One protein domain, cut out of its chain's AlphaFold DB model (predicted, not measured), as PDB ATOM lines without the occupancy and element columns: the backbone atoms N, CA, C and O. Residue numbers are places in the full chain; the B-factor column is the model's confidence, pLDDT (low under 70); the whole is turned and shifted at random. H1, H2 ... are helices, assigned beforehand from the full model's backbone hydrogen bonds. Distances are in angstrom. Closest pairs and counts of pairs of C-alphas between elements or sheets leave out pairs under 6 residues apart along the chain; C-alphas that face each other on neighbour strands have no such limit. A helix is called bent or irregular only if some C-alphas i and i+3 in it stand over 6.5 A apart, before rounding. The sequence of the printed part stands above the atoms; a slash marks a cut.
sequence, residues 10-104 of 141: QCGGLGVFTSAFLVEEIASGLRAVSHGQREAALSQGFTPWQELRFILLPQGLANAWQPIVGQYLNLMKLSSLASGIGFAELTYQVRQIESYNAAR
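What this domain is: This is residues 10 to 104 of the 141 residues of the protein "Glutamate Aspartate transport system permease protein GltJ" of Klebsiella pneumoniae (UniProt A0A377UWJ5). Two helices make an uneven V: H1, the shorter arm, packs with its residues 22 to 31 on H3 near a kink, and the much longer H3 makes the longest axis. The short helix H2 folds back on the first residues of H3 at the closed end of the V, while residues 10 to 20 and 72 to 104 stick out as its two free arms. The printed part has 95 residues with three named helices, in the order H1, H2, H3, and no named strand; the class is all helix. The whole is extended, a rod with a radius of gyration of the C-alphas of 24.3 A and spans of 86 by 24 by 15 A.

Where its parts are: H1, residues 10 to 31, begins at C-alpha 10 (3.339, 18.041, 65.673) and is 31.7 A long from first to last C-alpha. H2, residues 35 to 43, is 12.8 A long. H3, residues 48 to 102, is 75.6 A long and ends at C-alpha 102 (-29.038, -4.829, 62.451). H3 has a kink of 39 degrees near residue 57 and is only just irregular: C-alphas 54 and 57 are 6.6 A apart.

How they stand to each other: Residues 22 to 31 of H1 touch residues 56 to 68 of H3; the closest C-alphas are those of Leu 30 and Gly 60, 4.0 A apart. H1 and H3 run opposite ways at a steep tilt of 36 degrees, only just past shallow. H2 touches residues 48 to 56 of H3, with the C-alphas of Ala 41 and Glu 51 closest at 6.2 A. H2 and H3 form a helical hairpin, opposite ways at 37 degrees, only just steep. H1 and H2 are apart. Every O i to N i+4 pair is within hydrogen-bond range in H1 and H2; in H3, 46 of 51 are.

The domain as a whole: The C-alphas of Ser 43 and Arg 104 are the two farthest apart, at 86.2 A. The printed part has no cut, and the links H1 to H2 and H2 to H3 are tight. Mean pLDDT of the printed part is 89.4; residues 10 and 104 are under 70.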
ATOM      1  N   GLN A  10       4.151  17.909  64.459       69.62
ATOM      2  CA  GLN A  10       3.339  18.041  65.673       69.62
ATOM      3  C   GLN A  10       4.093  17.591  66.928       69.62
ATOM      4  O   GLN A  10       4.068  18.306  67.930       69.62
ATOM      5  N   CYS A  11       4.815  16.468  66.881       74.56
ATOM      6  CA  CYS A  11       5.641  16.027  68.009       74.56
ATOM      7  C   CYS A  11       6.769  17.019  68.327       74.56
ATOM      8  O   CYS A  11       7.017  17.304  69.499       74.56
ATOM      9  N   GLY A  12       7.412  17.587  67.301       77.50
ATOM     10  CA  GLY A  12       8.432  18.621  67.478       77.50
ATOM     11  C   GLY A  12       7.869  19.902  68.103       77.50
ATOM     12  O   GLY A  12       8.426  20.406  69.077       77.50
ATOM     13  N   GLY A  13       6.736  20.395  67.596       80.06
ATOM     14  CA  GLY A  13       6.089  21.609  68.104       80.06
ATOM     15  C   GLY A  13       5.605  21.480  69.551       80.06
ATOM     16  O   GLY A  13       5.852  22.369  70.365       80.06
ATOM     17  N   LEU A  14       4.982  20.348  69.898       78.44
ATOM     18  CA  LEU A  14       4.556  20.050  71.270       78.44
ATOM     19  C   LEU A  14       5.750  19.933  72.225       78.44
ATOM     20  O   LEU A  14       5.710  20.496  73.316       78.44
ATOM     21  N   GLY A  15       6.829  19.262  71.809       83.31
ATOM     22  CA  GLY A  15       8.035  19.120  72.628       83.31
ATOM     23  C   GLY A  15       8.678  20.464  72.975       83.31
ATOM     24  O   GLY A  15       8.974  20.723  74.144       83.31
ATOM     25  N   VAL A  16       8.831  21.350  71.985       85.88
ATOM     26  CA  VAL A  16       9.390  22.697  72.198       85.88
ATOM     27  C   VAL A  16       8.495  23.511  73.127       85.88
ATOM     28  O   VAL A  16       8.991  24.093  74.091       85.88
ATOM     29  N   PHE A  17       7.181  23.493  72.898       86.50
ATOM     30  CA  PHE A  17       6.220  24.188  73.749       86.50
ATOM     31  C   PHE A  17       6.317  23.723  75.207       86.50
ATOM     32  O   PHE A  17       6.562  24.534  76.096       86.50
ATOM     33  N   THR A  18       6.220  22.418  75.469       84.88
ATOM     34  CA  THR A  18       6.298  21.879  76.836       84.88
ATOM     35  C   THR A  18       7.642  22.178  77.505       84.88
ATOM     36  O   THR A  18       7.673  22.484  78.697       84.88
ATOM     37  N   SER A  19       8.748  22.147  76.754       86.56
ATOM     38  CA  SER A  19      10.067  22.493  77.294       86.56
ATOM     39  C   SER A  19      10.182  23.971  77.686       86.56
ATOM     40  O   SER A  19      10.719  24.266  78.751       86.56
ATOM     41  N   ALA A  20       9.619  24.890  76.894       89.31
ATOM     42  CA  ALA A  20       9.606  26.317  77.210       89.31
ATOM     43  C   ALA A  20       8.824  26.604  78.501       89.31
ATOM     44  O   ALA A  20       9.296  27.366  79.342       89.31
ATOM     45  N   PHE A  21       7.685  25.931  78.697       86.12
ATOM     46  CA  PHE A  21       6.926  26.021  79.947       86.12
ATOM     47  C   PHE A  21       7.741  25.543  81.150       86.12
ATOM     48  O   PHE A  21       7.820  26.247  82.151       86.12
ATOM     49  N   LEU A  22       8.407  24.388  81.047       88.56
ATOM     50  CA  LEU A  22       9.254  23.894  82.139       88.56
ATOM     51  C   LEU A  22      10.388  24.869  82.489       88.56
ATOM     52  O   LEU A  22      10.708  25.040  83.665       88.56
ATOM     53  N   VAL A  23      11.011  25.483  81.480       91.56
ATOM     54  CA  VAL A  23      12.097  26.449  81.687       91.56
ATOM     55  C   VAL A  23      11.597  27.690  82.422       91.56
ATOM     56  O   VAL A  23      12.279  28.142  83.341       91.56
ATOM     57  N   GLU A  24      10.422  28.218  82.077       90.56
ATOM     58  CA  GLU A  24       9.855  29.385  82.763       90.56
ATOM     59  C   GLU A  24       9.479  29.066  84.217       90.56
ATOM     60  O   GLU A  24       9.750  29.871  85.106       90.56
ATOM     61  N   GLU A  25       8.958  27.869  84.495       91.06
ATOM     62  CA  GLU A  25       8.662  27.412  85.860       91.06
ATOM     63  C   GLU A  25       9.929  27.307  86.727       91.06
ATOM     64  O   GLU A  25       9.951  27.729  87.883       91.06
ATOM     65  N   ILE A  26      11.024  26.783  86.167       91.88
ATOM     66  CA  ILE A  26      12.315  26.715  86.865       91.88
ATOM     67  C   ILE A  26      12.900  28.122  87.045       91.88
ATOM     68  O   ILE A  26      13.424  28.452  88.110       91.88
ATOM     69  N   ALA A  27      12.805  28.969  86.020       91.69
ATOM     70  CA  ALA A  27      13.309  30.334  86.068       91.69
ATOM     71  C   ALA A  27      12.524  31.198  87.069       91.69
ATOM     72  O   ALA A  27      13.126  31.995  87.789       91.69
ATOM     73  N   SER A  28      11.204  31.032  87.160       91.50
ATOM     74  CA  SER A  28      10.367  31.703  88.157       91.50
ATOM     75  C   SER A  28      10.693  31.220  89.573       91.50
ATOM     76  O   SER A  28      10.870  32.048  90.467       91.50
ATOM     77  N   GLY A  29      10.914  29.913  89.763       91.25
ATOM     78  CA  GLY A  29      11.379  29.354  91.033       91.25
ATOM     79  C   GLY A  29      12.741  29.903  91.471       91.25
ATOM     80  O   GLY A  29      12.933  30.215  92.648       91.25
ATOM     81  N   LEU A  30      13.667  30.109  90.528       91.12
ATOM     82  CA  LEU A  30      14.975  30.708  90.804       91.12
ATOM     83  C   LEU A  30      14.877  32.208  91.131       91.12
ATOM     84  O   LEU A  30      15.564  32.680  92.035       91.12
ATOM     85  N   ARG A  31      13.995  32.953  90.449       91.62
ATOM     86  CA  ARG A  31      13.717  34.376  90.737       91.62
ATOM     87  C   ARG A  31      13.000  34.596  92.069       91.62
ATOM     88  O   ARG A  31      13.076  35.689  92.616       91.62
ATOM     89  N   ALA A  32      12.321  33.578  92.596       91.19
ATOM     90  CA  ALA A  32      11.674  33.643  93.904       91.19
ATOM     91  C   ALA A  32      12.675  33.631  95.080       91.19
ATOM     92  O   ALA A  32      12.291  33.918  96.214       91.19
ATOM     93  N   VAL A  33      13.949  33.295  94.843       90.50
ATOM     94  CA  VAL A  33      15.002  33.333  95.871       90.50
ATOM     95  C   VAL A  33      15.398  34.785  96.161       90.50
ATOM     96  O   VAL A  33      15.570  35.589  95.248       90.50
ATOM     97  N   SER A  34      15.559  35.137  97.439       91.50
ATOM     98  CA  SER A  34      15.885  36.511  97.830       91.50
ATOM     99  C   SER A  34      17.293  36.925  97.390       91.50
ATOM    100  O   SER A  34      18.265  36.187  97.559       91.50
ATOM    101  N   HIS A  35      17.425  38.158  96.897       87.88
ATOM    102  CA  HIS A  35      18.724  38.728  96.520       87.88
ATOM    103  C   HIS A  35      19.719  38.808  97.694       87.88
ATOM    104  O   HIS A  35      20.922  38.698  97.478       87.88
ATOM    105  N   GLY A  36      19.237  38.893  98.939       91.94
ATOM    106  CA  GLY A  36      20.096  38.912 100.128       91.94
ATOM    107  C   GLY A  36      20.924  37.634 100.327       91.94
ATOM    108  O   GLY A  36      22.016  37.704 100.880       91.94
ATOM    109  N   GLN A  37      20.467  36.474  99.835       91.12
ATOM    110  CA  GLN A  37      21.252  35.227  99.876       91.12
ATOM    111  C   GLN A  37      22.514  35.320  99.009       91.12
ATOM    112  O   GLN A  37      23.568  34.809  99.379       91.12
ATOM    113  N   ARG A  38      22.411  36.021  97.877       90.69
ATOM    114  CA  ARG A  38      23.514  36.250  96.944       90.69
ATOM    115  C   ARG A  38      24.555  37.199  97.527       90.69
ATOM    116  O   ARG A  38      25.747  36.910  97.512       90.69
ATOM    117  N   GLU A  39      24.107  38.288  98.139       91.25
ATOM    118  CA  GLU A  39      24.989  39.228  98.845       91.25
ATOM    119  C   GLU A  39      25.656  38.595 100.081       91.25
ATOM    120  O   GLU A  39      26.843  38.822 100.335       91.25
ATOM    121  N   ALA A  40      24.933  37.744 100.818       92.00
ATOM    122  CA  ALA A  40      25.475  36.996 101.950       92.00
ATOM    123  C   ALA A  40      26.549  35.988 101.512       92.00
ATOM    124  O   ALA A  40      27.627  35.943 102.107       92.00
ATOM    125  N   ALA A  41      26.300  35.232 100.439       92.06
ATOM    126  CA  ALA A  41      27.257  34.266  99.907       92.06
ATOM    127  C   ALA A  41      28.554  34.935  99.424       92.06
ATOM    128  O   ALA A  41      29.649  34.459  99.734       92.06
ATOM    129  N   LEU A  42      28.440  36.072  98.731       92.44
ATOM    130  CA  LEU A  42      29.594  36.873  98.316       92.44
ATOM    131  C   LEU A  42      30.387  37.393  99.524       92.44
ATOM    132  O   LEU A  42      31.615  37.342  99.518       92.44
ATOM    133  N   SER A  43      29.700  37.820 100.588       94.50
ATOM    134  CA  SER A  43      30.334  38.278 101.836       94.50
ATOM    135  C   SER A  43      31.046  37.151 102.594       94.50
ATOM    136  O   SER A  43      32.027  37.395 103.293       94.50
ATOM    137  N   GLN A  44      30.591  35.907 102.429       93.12
ATOM    138  CA  GLN A  44      31.237  34.701 102.960       93.12
ATOM    139  C   GLN A  44      32.398  34.186 102.098       93.12
ATOM    140  O   GLN A  44      33.041  33.204 102.466       93.12
ATOM    141  N   GLY A  45      32.696  34.851 100.976       94.06
ATOM    142  CA  GLY A  45      33.799  34.489 100.087       94.06
ATOM    143  C   GLY A  45      33.474  33.358  99.111       94.06
ATOM    144  O   GLY A  45      34.393  32.781  98.527       94.06
ATOM    145  N   PHE A  46      32.195  33.024  98.906       93.94
ATOM    146  CA  PHE A  46      31.815  32.077  97.859       93.94
ATOM    147  C   PHE A  46      32.065  32.667  96.470       93.94
ATOM    148  O   PHE A  46      31.797  33.836  96.195       93.94
ATOM    149  N   THR A  47      32.537  31.822  95.554       94.69
ATOM    150  CA  THR A  47      32.564  32.179  94.130       94.69
ATOM    151  C   THR A  47      31.143  32.157  93.551       94.69
ATOM    152  O   THR A  47      30.324  31.347  93.997       94.69
ATOM    153  N   PRO A  48      30.841  32.944  92.500       90.62
ATOM    154  CA  PRO A  48      29.509  32.965  91.879       90.62
ATOM    155  C   PRO A  48      29.017  31.580  91.439       90.62
ATOM    156  O   PRO A  48      27.824  31.291  91.445       90.62
ATOM    157  N   TRP A  49      29.949  30.698  91.068       94.06
ATOM    158  CA  TRP A  49      29.630  29.333  90.670       94.06
ATOM    159  C   TRP A  49      29.289  28.424  91.857       94.06
ATOM    160  O   TRP A  49      28.374  27.606  91.767       94.06
ATOM    161  N   GLN A  50      29.991  28.582  92.982       93.38
ATOM    162  CA  GLN A  50      29.688  27.856  94.217       93.38
ATOM    163  C   GLN A  50      28.363  28.321  94.821       93.38
ATOM    164  O   GLN A  50      27.543  27.482  95.184       93.38
ATOM    165  N   GLU A  51      28.125  29.632  94.867       93.75
ATOM    166  CA  GLU A  51      26.850  30.202  95.305       93.75
ATOM    167  C   GLU A  51      25.689  29.631  94.476       93.75
ATOM    168  O   GLU A  51      24.711  29.121  95.032       93.75
ATOM    169  N   LEU A  52      25.814  29.658  93.143       92.81
ATOM    170  CA  LEU A  52      24.776  29.148  92.258       92.81
ATOM    171  C   LEU A  52      24.489  27.669  92.535       92.81
ATOM    172  O   LEU A  52      23.333  27.297  92.702       92.81
ATOM    173  N   ARG A  53      25.528  26.829  92.595       94.44
ATOM    174  CA  ARG A  53      25.414  25.369  92.739       94.44
ATOM    175  C   ARG A  53      24.885  24.938  94.108       94.44
ATOM    176  O   ARG A  53      24.081  24.010  94.159       94.44
ATOM    177  N   PHE A  54      25.358  25.555  95.189       92.69
ATOM    178  CA  PHE A  54      25.098  25.092  96.556       92.69
ATOM    179  C   PHE A  54      23.945  25.818  97.252       92.69
ATOM    180  O   PHE A  54      23.365  25.245  98.168       92.69
ATOM    181  N   ILE A  55      23.602  27.038  96.829       91.88
ATOM    182  CA  ILE A  55      22.594  27.869  97.504       91.88
ATOM    183  C   ILE A  55      21.409  28.123  96.568       91.88
ATOM    184  O   ILE A  55      20.299  27.663  96.833       91.88
ATOM    185  N   LEU A  56      21.636  28.802  95.439       92.19
ATOM    186  CA  LEU A  56      20.545  29.265  94.568       92.19
ATOM    187  C   LEU A  56      19.837  28.122  93.828       92.19
ATOM    188  O   LEU A  56      18.613  28.110  93.786       92.19
ATOM    189  N   LEU A  57      20.570  27.161  93.257       92.56
ATOM    190  CA  LEU A  57      19.996  26.011  92.544       92.56
ATOM    191  C   LEU A  57      19.088  25.151  93.433       92.56
ATOM    192  O   LEU A  57      17.927  24.977  93.063       92.56
ATOM    193  N   PRO A  58      19.546  24.609  94.580       91.94
ATOM    194  CA  PRO A  58      18.690  23.761  95.407       91.94
ATOM    195  C   PRO A  58      17.481  24.525  95.960       91.94
ATOM    196  O   PRO A  58      16.377  23.984  95.958       91.94
ATOM    197  N   GLN A  59      17.653  25.794  96.352       92.38
ATOM    198  CA  GLN A  59      16.551  26.616  96.857       92.38
ATOM    199  C   GLN A  59      15.547  26.979  95.752       92.38
ATOM    200  O   GLN A  59      14.336  26.879  95.946       92.38
ATOM    201  N   GLY A  60      16.039  27.364  94.574       92.69
ATOM    202  CA  GLY A  60      15.212  27.694  93.418       92.69
ATOM    203  C   GLY A  60      14.429  26.490  92.898       92.69
ATOM    204  O   GLY A  60      13.245  26.622  92.591       92.69
ATOM    205  N   LEU A  61      15.040  25.298  92.871       92.38
ATOM    206  CA  LEU A  61      14.337  24.057  92.524       92.38
ATOM    207  C   LEU A  61      13.249  23.706  93.545       92.38
ATOM    208  O   LEU A  61      12.166  23.280  93.148       92.38
ATOM    209  N   ALA A  62      13.507  23.894  94.842       92.94
ATOM    210  CA  ALA A  62      12.497  23.667  95.874       92.94
ATOM    211  C   ALA A  62      11.291  24.607  95.705       92.94
ATOM    212  O   ALA A  62      10.146  24.171  95.832       92.94
ATOM    213  N   ASN A  63      11.532  25.869  95.338       92.62
ATOM    214  CA  ASN A  63      10.472  26.827  95.024       92.62
ATOM    215  C   ASN A  63       9.712  26.450  93.737       92.62
ATOM    216  O   ASN A  63       8.486  26.532  93.710       92.62
ATOM    217  N   ALA A  64      10.416  25.990  92.696       93.25
ATOM    218  CA  ALA A  64       9.817  25.536  91.436       93.25
ATOM    219  C   ALA A  64       8.987  24.245  91.588       93.25
ATOM    220  O   ALA A  64       8.095  23.980  90.785       93.25
ATOM    221  N   TRP A  65       9.237  23.435  92.622       92.38
ATOM    222  CA  TRP A  65       8.516  22.177  92.840       92.38
ATOM    223  C   TRP A  65       7.006  22.376  93.032       92.38
ATOM    224  O   TRP A  65       6.206  21.610  92.496       92.38
ATOM    225  N   GLN A  66       6.600  23.422  93.759       89.69
ATOM    226  CA  GLN A  66       5.186  23.699  94.034       89.69
ATOM    227  C   GLN A  66       4.346  23.923  92.755       89.69
ATOM    228  O   GLN A  66       3.355  23.207  92.577       89.69
ATOM    229  N   PRO A  67       4.707  24.846  91.837       90.69
ATOM    230  CA  PRO A  67       3.951  25.049  90.601       90.69
ATOM    231  C   PRO A  67       4.006  23.842  89.651       90.69
ATOM    232  O   PRO A  67       2.988  23.505  89.046       90.69
ATOM    233  N   ILE A  68       5.134  23.121  89.585       90.75
ATOM    234  CA  ILE A  68       5.264  21.901  88.765       90.75
ATOM    235  C   ILE A  68       4.239  20.841  89.190       90.75
ATOM    236  O   ILE A  68       3.561  20.250  88.347       90.75
ATOM    237  N   VAL A  69       4.083  20.618  90.499       93.19
ATOM    238  CA  VAL A  69       3.086  19.675  91.026       93.19
ATOM    239  C   VAL A  69       1.667  20.138  90.691       93.19
ATOM    240  O   VAL A  69       0.835  19.320  90.299       93.19
ATOM    241  N   GLY A  70       1.384  21.441  90.775       91.25
ATOM    242  CA  GLY A  70       0.092  22.005  90.374       91.25
ATOM    243  C   GLY A  70      -0.247  21.725  88.906       91.25
ATOM    244  O   GLY A  70      -1.328  21.211  88.603       91.25
ATOM    245  N   GLN A  71       0.702  21.983  88.002       88.50
ATOM    246  CA  GLN A  71       0.563  21.712  86.569       88.50
ATOM    247  C   GLN A  71       0.355  20.214  86.299       88.50
ATOM    248  O   GLN A  71      -0.523  19.833  85.522       88.50
ATOM    249  N   TYR A  72       1.107  19.349  86.986       90.31
ATOM    250  CA  TYR A  72       0.975  17.896  86.881       90.31
ATOM    251  C   TYR A  72      -0.404  17.396  87.332       90.31
ATOM    252  O   TYR A  72      -1.047  16.608  86.637       90.31
ATOM    253  N   LEU A  73      -0.905  17.883  88.469       93.50
ATOM    254  CA  LEU A  73      -2.236  17.525  88.959       93.50
ATOM    255  C   LEU A  73      -3.338  18.009  88.012       93.50
ATOM    256  O   LEU A  73      -4.342  17.318  87.832       93.50
ATOM    257  N   ASN A  74      -3.161  19.170  87.381       92.25
ATOM    258  CA  ASN A  74      -4.083  19.655  86.360       92.25
ATOM    259  C   ASN A  74      -4.100  18.730  85.131       92.25
ATOM    260  O   ASN A  74      -5.167  18.319  84.679       92.25
ATOM    261  N   LEU A  75      -2.926  18.320  84.646       89.31
ATOM    262  CA  LEU A  75      -2.792  17.350  83.555       89.31
ATOM    263  C   LEU A  75      -3.455  16.007  83.891       89.31
ATOM    264  O   LEU A  75      -4.155  15.449  83.049       89.31
ATOM    265  N   MET A  76      -3.305  15.514  85.123       92.75
ATOM    266  CA  MET A  76      -3.975  14.290  85.585       92.75
ATOM    267  C   MET A  76      -5.504  14.419  85.551       92.75
ATOM    268  O   MET A  76      -6.192  13.526  85.050       92.75
ATOM    269  N   LYS A  77      -6.048  15.553  86.018       92.75
ATOM    270  CA  LYS A  77      -7.493  15.838  85.953       92.75
ATOM    271  C   LYS A  77      -7.994  15.861  84.508       92.75
ATOM    272  O   LYS A  77      -8.998  15.224  84.194       92.75
ATOM    273  N   LEU A  78      -7.279  16.557  83.624       92.12
ATOM    274  CA  LEU A  78      -7.627  16.673  82.207       92.12
ATOM    275  C   LEU A  78      -7.529  15.325  81.478       92.12
ATOM    276  O   LEU A  78      -8.412  14.992  80.693       92.12
ATOM    277  N   SER A  79      -6.503  14.522  81.769       93.44
ATOM    278  CA  SER A  79      -6.306  13.198  81.170       93.44
ATOM    279  C   SER A  79      -7.424  12.226  81.547       93.44
ATOM    280  O   SER A  79      -7.961  11.543  80.674       93.44
ATOM    281  N   SER A  80      -7.843  12.213  82.816       93.19
ATOM    282  CA  SER A  80      -8.958  11.368  83.250       93.19
ATOM    283  C   SER A  80     -10.273  11.760  82.573       93.19
ATOM    284  O   SER A  80     -11.030  10.877  82.167       93.19
ATOM    285  N   LEU A  81     -10.550  13.060  82.419       92.94
ATOM    286  CA  LEU A  81     -11.734  13.536  81.694       92.94
ATOM    287  C   LEU A  81     -11.672  13.157  80.208       92.94
ATOM    288  O   LEU A  81     -12.646  12.634  79.667       92.94
ATOM    289  N   ALA A  82     -10.521  13.359  79.564       92.88
ATOM    290  CA  ALA A  82     -10.313  13.018  78.158       92.88
ATOM    291  C   ALA A  82     -10.463  11.511  77.897       92.88
ATOM    292  O   ALA A  82     -11.102  11.117  76.924       92.88
ATOM    293  N   SER A  83      -9.928  10.663  78.783       91.56
ATOM    294  CA  SER A  83     -10.083   9.209  78.689       91.56
ATOM    295  C   SER A  83     -11.544   8.784  78.847       91.56
ATOM    296  O   SER A  83     -12.028   7.983  78.050       91.56
ATOM    297  N   GLY A  84     -12.275   9.370  79.803       91.56
ATOM    298  CA  GLY A  84     -13.704   9.103  79.987       91.56
ATOM    299  C   GLY A  84     -14.538   9.439  78.747       91.56
ATOM    300  O   GLY A  84     -15.343   8.619  78.305       91.56
ATOM    301  N   ILE A  85     -14.298  10.605  78.138       92.88
ATOM    302  CA  ILE A  85     -14.943  11.002  76.876       92.88
ATOM    303  C   ILE A  85     -14.547  10.045  75.744       92.88
ATOM    304  O   ILE A  85     -15.408   9.593  74.995       92.88
ATOM    305  N   GLY A  86     -13.265   9.675  75.655       90.50
ATOM    306  CA  GLY A  86     -12.763   8.728  74.660       90.50
ATOM    307  C   GLY A  86     -13.459   7.366  74.725       90.50
ATOM    308  O   GLY A  86     -13.866   6.845  73.691       90.50
ATOM    309  N   PHE A  87     -13.667   6.811  75.923       91.50
ATOM    310  CA  PHE A  87     -14.419   5.562  76.106       91.50
ATOM    311  C   PHE A  87     -15.899   5.691  75.731       91.50
ATOM    312  O   PHE A  87     -16.466   4.765  75.137       91.50
ATOM    313  N   ALA A  88     -16.531   6.818  76.068       90.00
ATOM    314  CA  ALA A  88     -17.924   7.081  75.721       90.00
ATOM    315  C   ALA A  88     -18.117   7.139  74.198       90.00
ATOM    316  O   ALA A  88     -19.011   6.480  73.668       90.00
ATOM    317  N   GLU A  89     -17.227   7.845  73.498       90.06
ATOM    318  CA  GLU A  89     -17.232   7.949  72.038       90.06
ATOM    319  C   GLU A  89     -16.995   6.584  71.374       90.06
ATOM    320  O   GLU A  89     -17.744   6.179  70.486       90.06
ATOM    321  N   LEU A  90     -16.023   5.808  71.861       91.69
ATOM    322  CA  LEU A  90     -15.745   4.460  71.350       91.69
ATOM    323  C   LEU A  90     -16.962   3.538  71.490       91.69
ATOM    324  O   LEU A  90     -17.335   2.832  70.554       91.69
ATOM    325  N   THR A  91     -17.616   3.577  72.650       92.62
ATOM    326  CA  THR A  91     -18.825   2.785  72.907       92.62
ATOM    327  C   THR A  91     -19.969   3.225  71.998       92.62
ATOM    328  O   THR A  91     -20.679   2.383  71.448       92.62
ATOM    329  N   TYR A  92     -20.137   4.533  71.803       92.56
ATOM    330  CA  TYR A  92     -21.140   5.082  70.898       92.56
ATOM    331  C   TYR A  92     -20.929   4.595  69.460       92.56
ATOM    332  O   TYR A  92     -21.871   4.099  68.836       92.56
ATOM    333  N   GLN A  93     -19.691   4.627  68.962       91.50
ATOM    334  CA  GLN A  93     -19.370   4.130  67.624       91.50
ATOM    335  C   GLN A  93     -19.629   2.626  67.478       91.50
ATOM    336  O   GLN A  93     -20.194   2.200  66.471       91.50
ATOM    337  N   VAL A  94     -19.326   1.815  68.498       91.88
ATOM    338  CA  VAL A  94     -19.678   0.381  68.498       91.88
ATOM    339  C   VAL A  94     -21.193   0.185  68.380       91.88
ATOM    340  O   VAL A  94     -21.649  -0.616  67.563       91.88
ATOM    341  N   ARG A  95     -21.994   0.953  69.128       88.81
ATOM    342  CA  ARG A  95     -23.465   0.889  69.051       88.81
ATOM    343  C   ARG A  95     -24.005   1.321  67.692       88.81
ATOM    344  O   ARG A  95     -24.979   0.735  67.219       88.81
ATOM    345  N   GLN A  96     -23.383   2.308  67.051       88.06
ATOM    346  CA  GLN A  96     -23.741   2.700  65.689       88.06
ATOM    347  C   GLN A  96     -23.426   1.603  64.662       88.06
ATOM    348  O   GLN A  96     -24.210   1.377  63.744       88.06
ATOM    349  N   ILE A  97     -22.317   0.879  64.826       86.50
ATOM    350  CA  ILE A  97     -21.970  -0.249  63.950       86.50
ATOM    351  C   ILE A  97     -22.963  -1.404  64.138       86.50
ATOM    352  O   ILE A  97     -23.414  -1.997  63.157       86.50
ATOM    353  N   GLU A  98     -23.341  -1.718  65.379       85.81
ATOM    354  CA  GLU A  98     -24.354  -2.740  65.676       85.81
ATOM    355  C   GLU A  98     -25.718  -2.386  65.072       85.81
ATOM    356  O   GLU A  98     -26.351  -3.243  64.455       85.81
ATOM    357  N   SER A  99     -26.164  -1.132  65.202       81.38
ATOM    358  CA  SER A  99     -27.444  -0.685  64.641       81.38
ATOM    359  C   SER A  99     -27.428  -0.665  63.112       81.38
ATOM    360  O   SER A  99     -28.384  -1.130  62.488       81.38
ATOM    361  N   TYR A 100     -26.323  -0.230  62.501       80.88
ATOM    362  CA  TYR A 100     -26.115  -0.319  61.058       80.88
ATOM    363  C   TYR A 100     -26.146  -1.776  60.564       80.88
ATOM    364  O   TYR A 100     -26.784  -2.078  59.553       80.88
ATOM    365  N   ASN A 101     -25.521  -2.704  61.296       80.69
ATOM    366  CA  ASN A 101     -25.540  -4.131  60.970       80.69
ATOM    367  C   ASN A 101     -26.926  -4.764  61.167       80.69
ATOM    368  O   ASN A 101     -27.330  -5.598  60.358       80.69
ATOM    369  N   ALA A 102     -27.675  -4.358  62.197       74.56
ATOM    370  CA  ALA A 102     -29.038  -4.829  62.451       74.56
ATOM    371  C   ALA A 102     -30.053  -4.307  61.417       74.56
ATOM    372  O   ALA A 102     -31.050  -4.971  61.140       74.56
ATOM    373  N   ALA A 103     -29.792  -3.141  60.818       73.69
ATOM    374  CA  ALA A 103     -30.626  -2.547  59.778       73.69
ATOM    375  C   ALA A 103     -30.437  -3.180  58.383       73.69
ATOM    376  O   ALA A 103     -31.209  -2.869  57.477       73.69
ATOM    377  N   ARG A 104     -29.455  -4.079  58.179       58.09
ATOM    378  CA  ARG A 104     -29.301  -4.836  56.921       58.09
ATOM    379  C   ARG A 104     -30.352  -5.960  56.834       58.09
ATOM    380  O   ARG A 104     -30.230  -6.949  57.562       58.09
TER     381      ARG A 104